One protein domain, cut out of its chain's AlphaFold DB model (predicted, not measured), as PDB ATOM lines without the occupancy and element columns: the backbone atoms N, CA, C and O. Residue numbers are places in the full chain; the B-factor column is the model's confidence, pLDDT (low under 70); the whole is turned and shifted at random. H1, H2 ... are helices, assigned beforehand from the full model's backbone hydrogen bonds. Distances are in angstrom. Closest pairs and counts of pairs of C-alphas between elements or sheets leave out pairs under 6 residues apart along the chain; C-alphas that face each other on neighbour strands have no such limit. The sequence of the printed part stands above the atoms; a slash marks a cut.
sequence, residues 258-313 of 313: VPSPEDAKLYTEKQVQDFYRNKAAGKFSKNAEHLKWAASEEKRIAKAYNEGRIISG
ATOM      1  N   VAL A 258     -36.008  38.199  14.523       37.38
ATOM      2  CA  VAL A 258     -37.357  38.055  13.977       37.38
ATOM      3  C   VAL A 258     -37.183  38.182  12.462       37.38
ATOM      4  O   VAL A 258     -36.667  39.217  12.027       37.38
ATOM      5  N   PRO A 259     -37.498  37.151  11.655       41.75
ATOM      6  CA  PRO A 259     -37.259  37.229  10.226       41.75
ATOM      7  C   PRO A 259     -38.027  38.437   9.696       41.75
ATOM      8  O   PRO A 259     -39.232  38.567   9.910       41.75
ATOM      9  N   SER A 260     -37.301  39.349   9.046       45.88
ATOM     10  CA  SER A 260     -37.905  40.445   8.292       45.88
ATOM     11  C   SER A 260     -38.993  39.862   7.375       45.88
ATOM     12  O   SER A 260     -38.823  38.738   6.905       45.88
ATOM     13  N   PRO A 261     -40.098  40.564   7.072       51.56
ATOM     14  CA  PRO A 261     -41.147  40.057   6.177       51.56
ATOM     15  C   PRO A 261     -40.618  39.508   4.836       51.56
ATOM     16  O   PRO A 261     -41.225  38.625   4.238       51.56
ATOM     17  N   GLU A 262     -39.451  39.982   4.388       52.69
ATOM     18  CA  GLU A 262     -38.745  39.474   3.205       52.69
ATOM     19  C   GLU A 262     -38.141  38.068   3.384       52.69
ATOM     20  O   GLU A 262     -38.054  37.303   2.425       52.69
ATOM     21  N   ASP A 263     -37.755  37.706   4.606       53.28
ATOM     22  CA  ASP A 263     -37.194  36.405   4.960       53.28
ATOM     23  C   ASP A 263     -38.267  35.325   5.112       53.28
ATOM     24  O   ASP A 263     -37.907  34.155   5.097       53.28
ATOM     25  N   ALA A 264     -39.554  35.680   5.208       58.00
ATOM     26  CA  ALA A 264     -40.688  34.750   5.298       58.00
ATOM     27  C   ALA A 264     -41.245  34.312   3.924       58.00
ATOM     28  O   ALA A 264     -42.174  33.510   3.853       58.00
ATOM     29  N   LYS A 265     -40.653  34.784   2.820       70.94
ATOM     30  CA  LYS A 265     -41.089  34.479   1.448       70.94
ATOM     31  C   LYS A 265     -41.071  32.971   1.141       70.94
ATOM     32  O   LYS A 265     -40.022  32.336   1.227       70.94
ATOM     33  N   LEU A 266     -42.224  32.421   0.750       72.44
ATOM     34  CA  LEU A 266     -42.340  31.094   0.136       72.44
ATOM     35  C   LEU A 266     -41.842  31.164  -1.314       72.44
ATOM     36  O   LEU A 266     -42.130  32.131  -2.025       72.44
ATOM     37  N   TYR A 267     -41.106  30.146  -1.748       79.56
ATOM     38  CA  TYR A 267     -40.618  30.031  -3.122       79.56
ATOM     39  C   TYR A 267     -41.288  28.849  -3.809       79.56
ATOM     40  O   TYR A 267     -41.403  27.785  -3.216       79.56
ATOM     41  N   THR A 268     -41.682  28.992  -5.070       79.81
ATOM     42  CA  THR A 268     -42.087  27.831  -5.874       79.81
ATOM     43  C   THR A 268     -40.873  27.169  -6.525       79.81
ATOM     44  O   THR A 268     -39.879  27.842  -6.816       79.81
ATOM     45  N   GLU A 269     -40.942  25.869  -6.824       69.06
ATOM     46  CA  GLU A 269     -39.880  25.174  -7.578       69.06
ATOM     47  C   GLU A 269     -39.565  25.880  -8.903       69.06
ATOM     48  O   GLU A 269     -38.400  26.090  -9.244       69.06
ATOM     49  N   LYS A 270     -40.603  26.355  -9.601       78.69
ATOM     50  CA  LYS A 270     -40.461  27.148 -10.824       78.69
ATOM     51  C   LYS A 270     -39.665  28.436 -10.599       78.69
ATOM     52  O   LYS A 270     -38.791  28.756 -11.400       78.69
ATOM     53  N   GLN A 271     -39.918  29.161  -9.507       77.12
ATOM     54  CA  GLN A 271     -39.174  30.383  -9.176       77.12
ATOM     55  C   GLN A 271     -37.698  30.096  -8.882       77.12
ATOM     56  O   GLN A 271     -36.831  30.869  -9.295       77.12
ATOM     57  N   VAL A 272     -37.406  28.982  -8.206       81.12
ATOM     58  CA  VAL A 272     -36.030  28.543  -7.941       81.12
ATOM     59  C   VAL A 272     -35.322  28.173  -9.248       81.12
ATOM     60  O   VAL A 272     -34.217  28.654  -9.508       81.12
ATOM     61  N   GLN A 273     -35.968  27.384 -10.110       76.81
ATOM     62  CA  GLN A 273     -35.417  26.999 -11.412       76.81
ATOM     63  C   GLN A 273     -35.184  28.212 -12.323       76.81
ATOM     64  O   GLN A 273     -34.099  28.356 -12.892       76.81
ATOM     65  N   ASP A 274     -36.154  29.125 -12.421       79.69
ATOM     66  CA  ASP A 274     -36.028  30.346 -13.218       79.69
ATOM     67  C   ASP A 274     -34.902  31.247 -12.693       79.69
ATOM     68  O   ASP A 274     -34.161  31.839 -13.486       79.69
ATOM     69  N   PHE A 275     -34.717  31.330 -11.373       87.88
ATOM     70  CA  PHE A 275     -33.607  32.066 -10.774       87.88
ATOM     71  C   PHE A 275     -32.247  31.495 -11.204       87.88
ATOM     72  O   PHE A 275     -31.424  32.233 -11.756       87.88
ATOM     73  N   TYR A 276     -32.018  30.189 -11.027       83.69
ATOM     74  CA  TYR A 276     -30.740  29.562 -11.388       83.69
ATOM     75  C   TYR A 276     -30.492  29.555 -12.900       83.69
ATOM     76  O   TYR A 276     -29.369  29.816 -13.335       83.69
ATOM     77  N   ARG A 277     -31.539  29.384 -13.714       81.88
ATOM     78  CA  ARG A 277     -31.460  29.520 -15.174       81.88
ATOM     79  C   ARG A 277     -31.046  30.931 -15.592       81.88
ATOM     80  O   ARG A 277     -30.167  31.097 -16.436       81.88
ATOM     81  N   ASN A 278     -31.644  31.964 -14.998       78.00
ATOM     82  CA  ASN A 278     -31.295  33.358 -15.289       78.00
ATOM     83  C   ASN A 278     -29.890  33.725 -14.778       78.00
ATOM     84  O   ASN A 278     -29.198  34.524 -15.417       78.00
ATOM     85  N   LYS A 279     -29.448  33.116 -13.669       80.81
ATOM     86  CA  LYS A 279     -28.088  33.253 -13.136       80.81
ATOM     87  C   LYS A 279     -27.053  32.622 -14.068       80.81
ATOM     88  O   LYS A 279     -26.085  33.294 -14.414       80.81
ATOM     89  N   ALA A 280     -27.291  31.396 -14.540       79.56
ATOM     90  CA  ALA A 280     -26.438  30.713 -15.516       79.56
ATOM     91  C   ALA A 280     -26.380  31.452 -16.865       79.56
ATOM     92  O   ALA A 280     -25.322  31.549 -17.476       79.56
ATOM     93  N   ALA A 281     -27.491  32.066 -17.289       80.56
ATOM     94  CA  ALA A 281     -27.550  32.918 -18.478       80.56
ATOM     95  C   ALA A 281     -26.884  34.302 -18.299       80.56
ATOM     96  O   ALA A 281     -26.987  35.154 -19.183       80.56
ATOM     97  N   GLY A 282     -26.255  34.573 -17.149       81.44
ATOM     98  CA  GLY A 282     -25.543  35.825 -16.887       81.44
ATOM     99  C   GLY A 282     -26.445  37.060 -16.797       81.44
ATOM    100  O   GLY A 282     -25.961  38.183 -16.907       81.44
ATOM    101  N   LYS A 283     -27.759  36.910 -16.584       79.44
ATOM    102  CA  LYS A 283     -28.675  38.069 -16.558       79.44
ATOM    103  C   LYS A 283     -28.422  39.025 -15.388       79.44
ATOM    104  O   LYS A 283     -28.807  40.187 -15.470       79.44
ATOM    105  N   PHE A 284     -27.751  38.560 -14.335       77.94
ATOM    106  CA  PHE A 284     -27.433  39.356 -13.145       77.94
ATOM    107  C   PHE A 284     -26.020  39.965 -13.159       77.94
ATOM    108  O   PHE A 284     -25.694  40.731 -12.258       77.94
ATOM    109  N   SER A 285     -25.183  39.676 -14.168       69.88
ATOM    110  CA  SER A 285     -23.774  40.116 -14.201       69.88
ATOM    111  C   SER A 285     -23.561  41.542 -14.723       69.88
ATOM    112  O   SER A 285     -22.452  42.063 -14.643       69.88
ATOM    113  N   LYS A 286     -24.605  42.192 -15.255       73.69
ATOM    114  CA  LYS A 286     -24.490  43.489 -15.946       73.69
ATOM    115  C   LYS A 286     -24.383  44.703 -15.017       73.69
ATOM    116  O   LYS A 286     -23.970  45.763 -15.469       73.69
ATOM    117  N   ASN A 287     -24.764  44.571 -13.747       77.38
ATOM    118  CA  ASN A 287     -24.738  45.657 -12.765       77.38
ATOM    119  C   ASN A 287     -24.370  45.093 -11.380       77.38
ATOM    120  O   ASN A 287     -24.896  44.059 -10.967       77.38
ATOM    121  N   ALA A 288     -23.489  45.783 -10.652       76.19
ATOM    122  CA  ALA A 288     -23.066  45.418  -9.300       76.19
ATOM    123  C   ALA A 288     -24.244  45.301  -8.311       76.19
ATOM    124  O   ALA A 288     -24.206  44.469  -7.405       76.19
ATOM    125  N   GLU A 289     -25.310  46.084  -8.497       75.12
ATOM    126  CA  GLU A 289     -26.530  45.975  -7.687       75.12
ATOM    127  C   GLU A 289     -27.290  44.670  -7.954       75.12
ATOM    128  O   GLU A 289     -27.753  44.021  -7.018       75.12
ATOM    129  N   HIS A 290     -27.341  44.223  -9.211       74.62
ATOM    130  CA  HIS A 290     -27.998  42.970  -9.591       74.62
ATOM    131  C   HIS A 290     -27.216  41.745  -9.097       74.62
ATOM    132  O   HIS A 290     -27.822  40.748  -8.713       74.62
ATOM    133  N   LEU A 291     -25.884  41.836  -9.034       75.44
ATOM    134  CA  LEU A 291     -25.021  40.829  -8.412       75.44
ATOM    135  C   LEU A 291     -25.265  40.715  -6.903       75.44
ATOM    136  O   LEU A 291     -25.404  39.607  -6.385       75.44
ATOM    137  N   LYS A 292     -25.354  41.851  -6.197       81.12
ATOM    138  CA  LYS A 292     -25.668  41.871  -4.759       81.12
ATOM    139  C   LYS A 292     -27.065  41.322  -4.481       81.12
ATOM    140  O   LYS A 292     -27.225  40.513  -3.569       81.12
ATOM    141  N   TRP A 293     -28.050  41.710  -5.292       85.31
ATOM    142  CA  TRP A 293     -29.404  41.171  -5.214       85.31
ATOM    143  C   TRP A 293     -29.418  39.657  -5.448       85.31
ATOM    144  O   TRP A 293     -29.961  38.930  -4.625       85.31
ATOM    145  N   ALA A 294     -28.744  39.161  -6.491       81.25
ATOM    146  CA  ALA A 294     -28.688  37.731  -6.787       81.25
ATOM    147  C   ALA A 294     -28.013  36.928  -5.663       81.25
ATOM    148  O   ALA A 294     -28.499  35.864  -5.299       81.25
ATOM    149  N   ALA A 295     -26.938  37.445  -5.062       80.56
ATOM    150  CA  ALA A 295     -26.296  36.798  -3.917       80.56
ATOM    151  C   ALA A 295     -27.205  36.768  -2.673       80.56
ATOM    152  O   ALA A 295     -27.195  35.797  -1.917       80.56
ATOM    153  N   SER A 296     -27.999  37.821  -2.454       79.81
ATOM    154  CA  SER A 296     -28.991  37.850  -1.376       79.81
ATOM    155  C   SER A 296     -30.146  36.885  -1.643       79.81
ATOM    156  O   SER A 296     -30.554  36.159  -0.741       79.81
ATOM    157  N   GLU A 297     -30.658  36.848  -2.871       83.38
ATOM    158  CA  GLU A 297     -31.769  35.977  -3.255       83.38
ATOM    159  C   GLU A 297     -31.354  34.500  -3.223       83.38
ATOM    160  O   GLU A 297     -32.113  33.665  -2.754       83.38
ATOM    161  N   GLU A 298     -30.114  34.174  -3.593       83.62
ATOM    162  CA  GLU A 298     -29.560  32.825  -3.443       83.62
ATOM    163  C   GLU A 298     -29.479  32.391  -1.976       83.62
ATOM    164  O   GLU A 298     -29.851  31.265  -1.645       83.62
ATOM    165  N   LYS A 299     -29.062  33.285  -1.070       82.69
ATOM    166  CA  LYS A 299     -29.086  33.002   0.373       82.69
ATOM    167  C   LYS A 299     -30.508  32.782   0.887       82.69
ATOM    168  O   LYS A 299     -30.708  31.906   1.723       82.69
ATOM    169  N   ARG A 300     -31.488  33.540   0.386       82.69
ATOM    170  CA  ARG A 300     -32.905  33.379   0.752       82.69
ATOM    171  C   ARG A 300     -33.490  32.083   0.211       82.69
ATOM    172  O   ARG A 300     -34.159  31.392   0.964       82.69
ATOM    173  N   ILE A 301     -33.187  31.717  -1.032       78.88
ATOM    174  CA  ILE A 301     -33.585  30.434  -1.623       78.88
ATOM    175  C   ILE A 301     -32.949  29.281  -0.844       78.88
ATOM    176  O   ILE A 301     -33.646  28.338  -0.494       78.88
ATOM    177  N   ALA A 302     -31.662  29.368  -0.498       73.12
ATOM    178  CA  ALA A 302     -30.996  28.357   0.321       73.12
ATOM    179  C   ALA A 302     -31.617  28.259   1.724       73.12
ATOM    180  O   ALA A 302     -31.852  27.161   2.222       73.12
ATOM    181  N   LYS A 303     -31.936  29.396   2.352       75.94
ATOM    182  CA  LYS A 303     -32.644  29.450   3.638       75.94
ATOM    183  C   LYS A 303     -34.050  28.853   3.529       75.94
ATOM    184  O   LYS A 303     -34.393  28.003   4.338       75.94
ATOM    185  N   ALA A 304     -34.817  29.198   2.499       74.31
ATOM    186  CA  ALA A 304     -36.136  28.629   2.236       74.31
ATOM    187  C   ALA A 304     -36.064  27.120   1.948       74.31
ATOM    188  O   ALA A 304     -36.877  26.361   2.460       74.31
ATOM    189  N   TYR A 305     -35.050  26.659   1.216       69.62
ATOM    190  CA  TYR A 305     -34.775  25.239   0.986       69.62
ATOM    191  C   TYR A 305     -34.425  24.494   2.284       69.62
ATOM    192  O   TYR A 305     -34.860  23.360   2.499       69.62
ATOM    193  N   ASN A 306     -33.667  25.143   3.171       59.22
ATOM    194  CA  ASN A 306     -33.323  24.616   4.491       59.22
ATOM    195  C   ASN A 306     -34.525  24.592   5.446       59.22
ATOM    196  O   ASN A 306     -34.618  23.694   6.275       59.22
ATOM    197  N   GLU A 307     -35.437  25.549   5.311       73.38
ATOM    198  CA  GLU A 307     -36.627  25.705   6.152       73.38
ATOM    199  C   GLU A 307     -37.874  25.016   5.567       73.38
ATOM    200  O   GLU A 307     -38.950  25.114   6.146       73.38
ATOM    201  N   GLY A 308     -37.755  24.308   4.434       64.75
ATOM    202  CA  GLY A 308     -38.880  23.600   3.806       64.75
ATOM    203  C   GLY A 308     -39.936  24.522   3.188       64.75
ATOM    204  O   GLY A 308     -41.069  24.113   2.981       64.75
ATOM    205  N   ARG A 309     -39.563  25.765   2.877       72.88
ATOM    206  CA  ARG A 309     -40.419  26.822   2.315       72.88
ATOM    207  C   ARG A 309     -40.385  26.870   0.783       72.88
ATOM    208  O   ARG A 309     -40.664  27.916   0.191       72.88
ATOM    209  N   ILE A 310     -40.006  25.755   0.152       77.19
ATOM    210  CA  ILE A 310     -40.125  25.550  -1.292       77.19
ATOM    211  C   ILE A 310     -41.384  24.727  -1.540       77.19
ATOM    212  O   ILE A 310     -41.476  23.598  -1.067       77.19
ATOM    213  N   ILE A 311     -42.340  25.288  -2.271       68.62
ATOM    214  CA  ILE A 311     -43.599  24.625  -2.609       68.62
ATOM    215  C   ILE A 311     -43.575  24.152  -4.063       68.62
ATOM    216  O   ILE A 311     -43.062  24.846  -4.949       68.62
ATOM    217  N   SER A 312     -44.135  22.971  -4.314       62.03
ATOM    218  CA  SER A 312     -44.410  22.522  -5.683       62.03
ATOM    219  C   SER A 312     -45.569  23.365  -6.220       62.03
ATOM    220  O   SER A 312     -46.577  23.533  -5.530       62.03
ATOM    221  N   GLY A 313     -45.389  23.983  -7.385       49.28
ATOM    222  CA  GLY A 313     -46.352  24.906  -7.993       49.28
ATOM    223  C   GLY A 313     -46.481  24.690  -9.484       49.28
ATOM    224  O   GLY A 313     -45.492  24.227 -10.091       49.28
TER     225      GLY A 313
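Overview. This is residues 258 to 313 of the 313 residues of an uncharacterized protein of Nitrospirae bacterium HCH-1 (UniProt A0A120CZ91). Two helices, H1 and the longer H2, run opposite ways side by side with few contacts between them, joined at one end by a loop, residues 281 to 287. At the other end, residues 267 to 268 before H1 pair with residues 310 to 311 after H2, parallel. The printed part has 56 residues, with H1 then H2 and no named strand; the class is all helix. It is only just compact, close to loose, with a radius of gyration of the C-alphas of 11.7 A, and only just flat, spanning 31 by 26 by 14 A.

Along the chain. The printed part begins at Val 258, C-alpha (-37.357, 38.055, 13.977). H1, residues 269 to 280, begins at C-alpha 269 (-39.880, 25.174, -7.578) and is 16.6 A long from first to last C-alpha. H2, residues 288 to 306, is 27.0 A long and ends at C-alpha 306 (-33.323, 24.616, 4.491).

Arrangement. H1 and H2 are close but not clearly touching; their closest C-alphas, of Val 272 and Ile 301, are 7.0 A apart. Their tilt of 36 degrees, opposite ways, is only just steep. In H1 and H2 every O i to N i+4 pair is within hydrogen-bond range.

Size, cuts and confidence. The C-alphas farthest apart, of Val 258 and Ala 281, are 34.3 A apart. The printed part has no cut, and the link from H1 to H2 is short. Mean pLDDT of the printed part is 72.8; residues 258 to 264 and 311 to 313 are among those under 70.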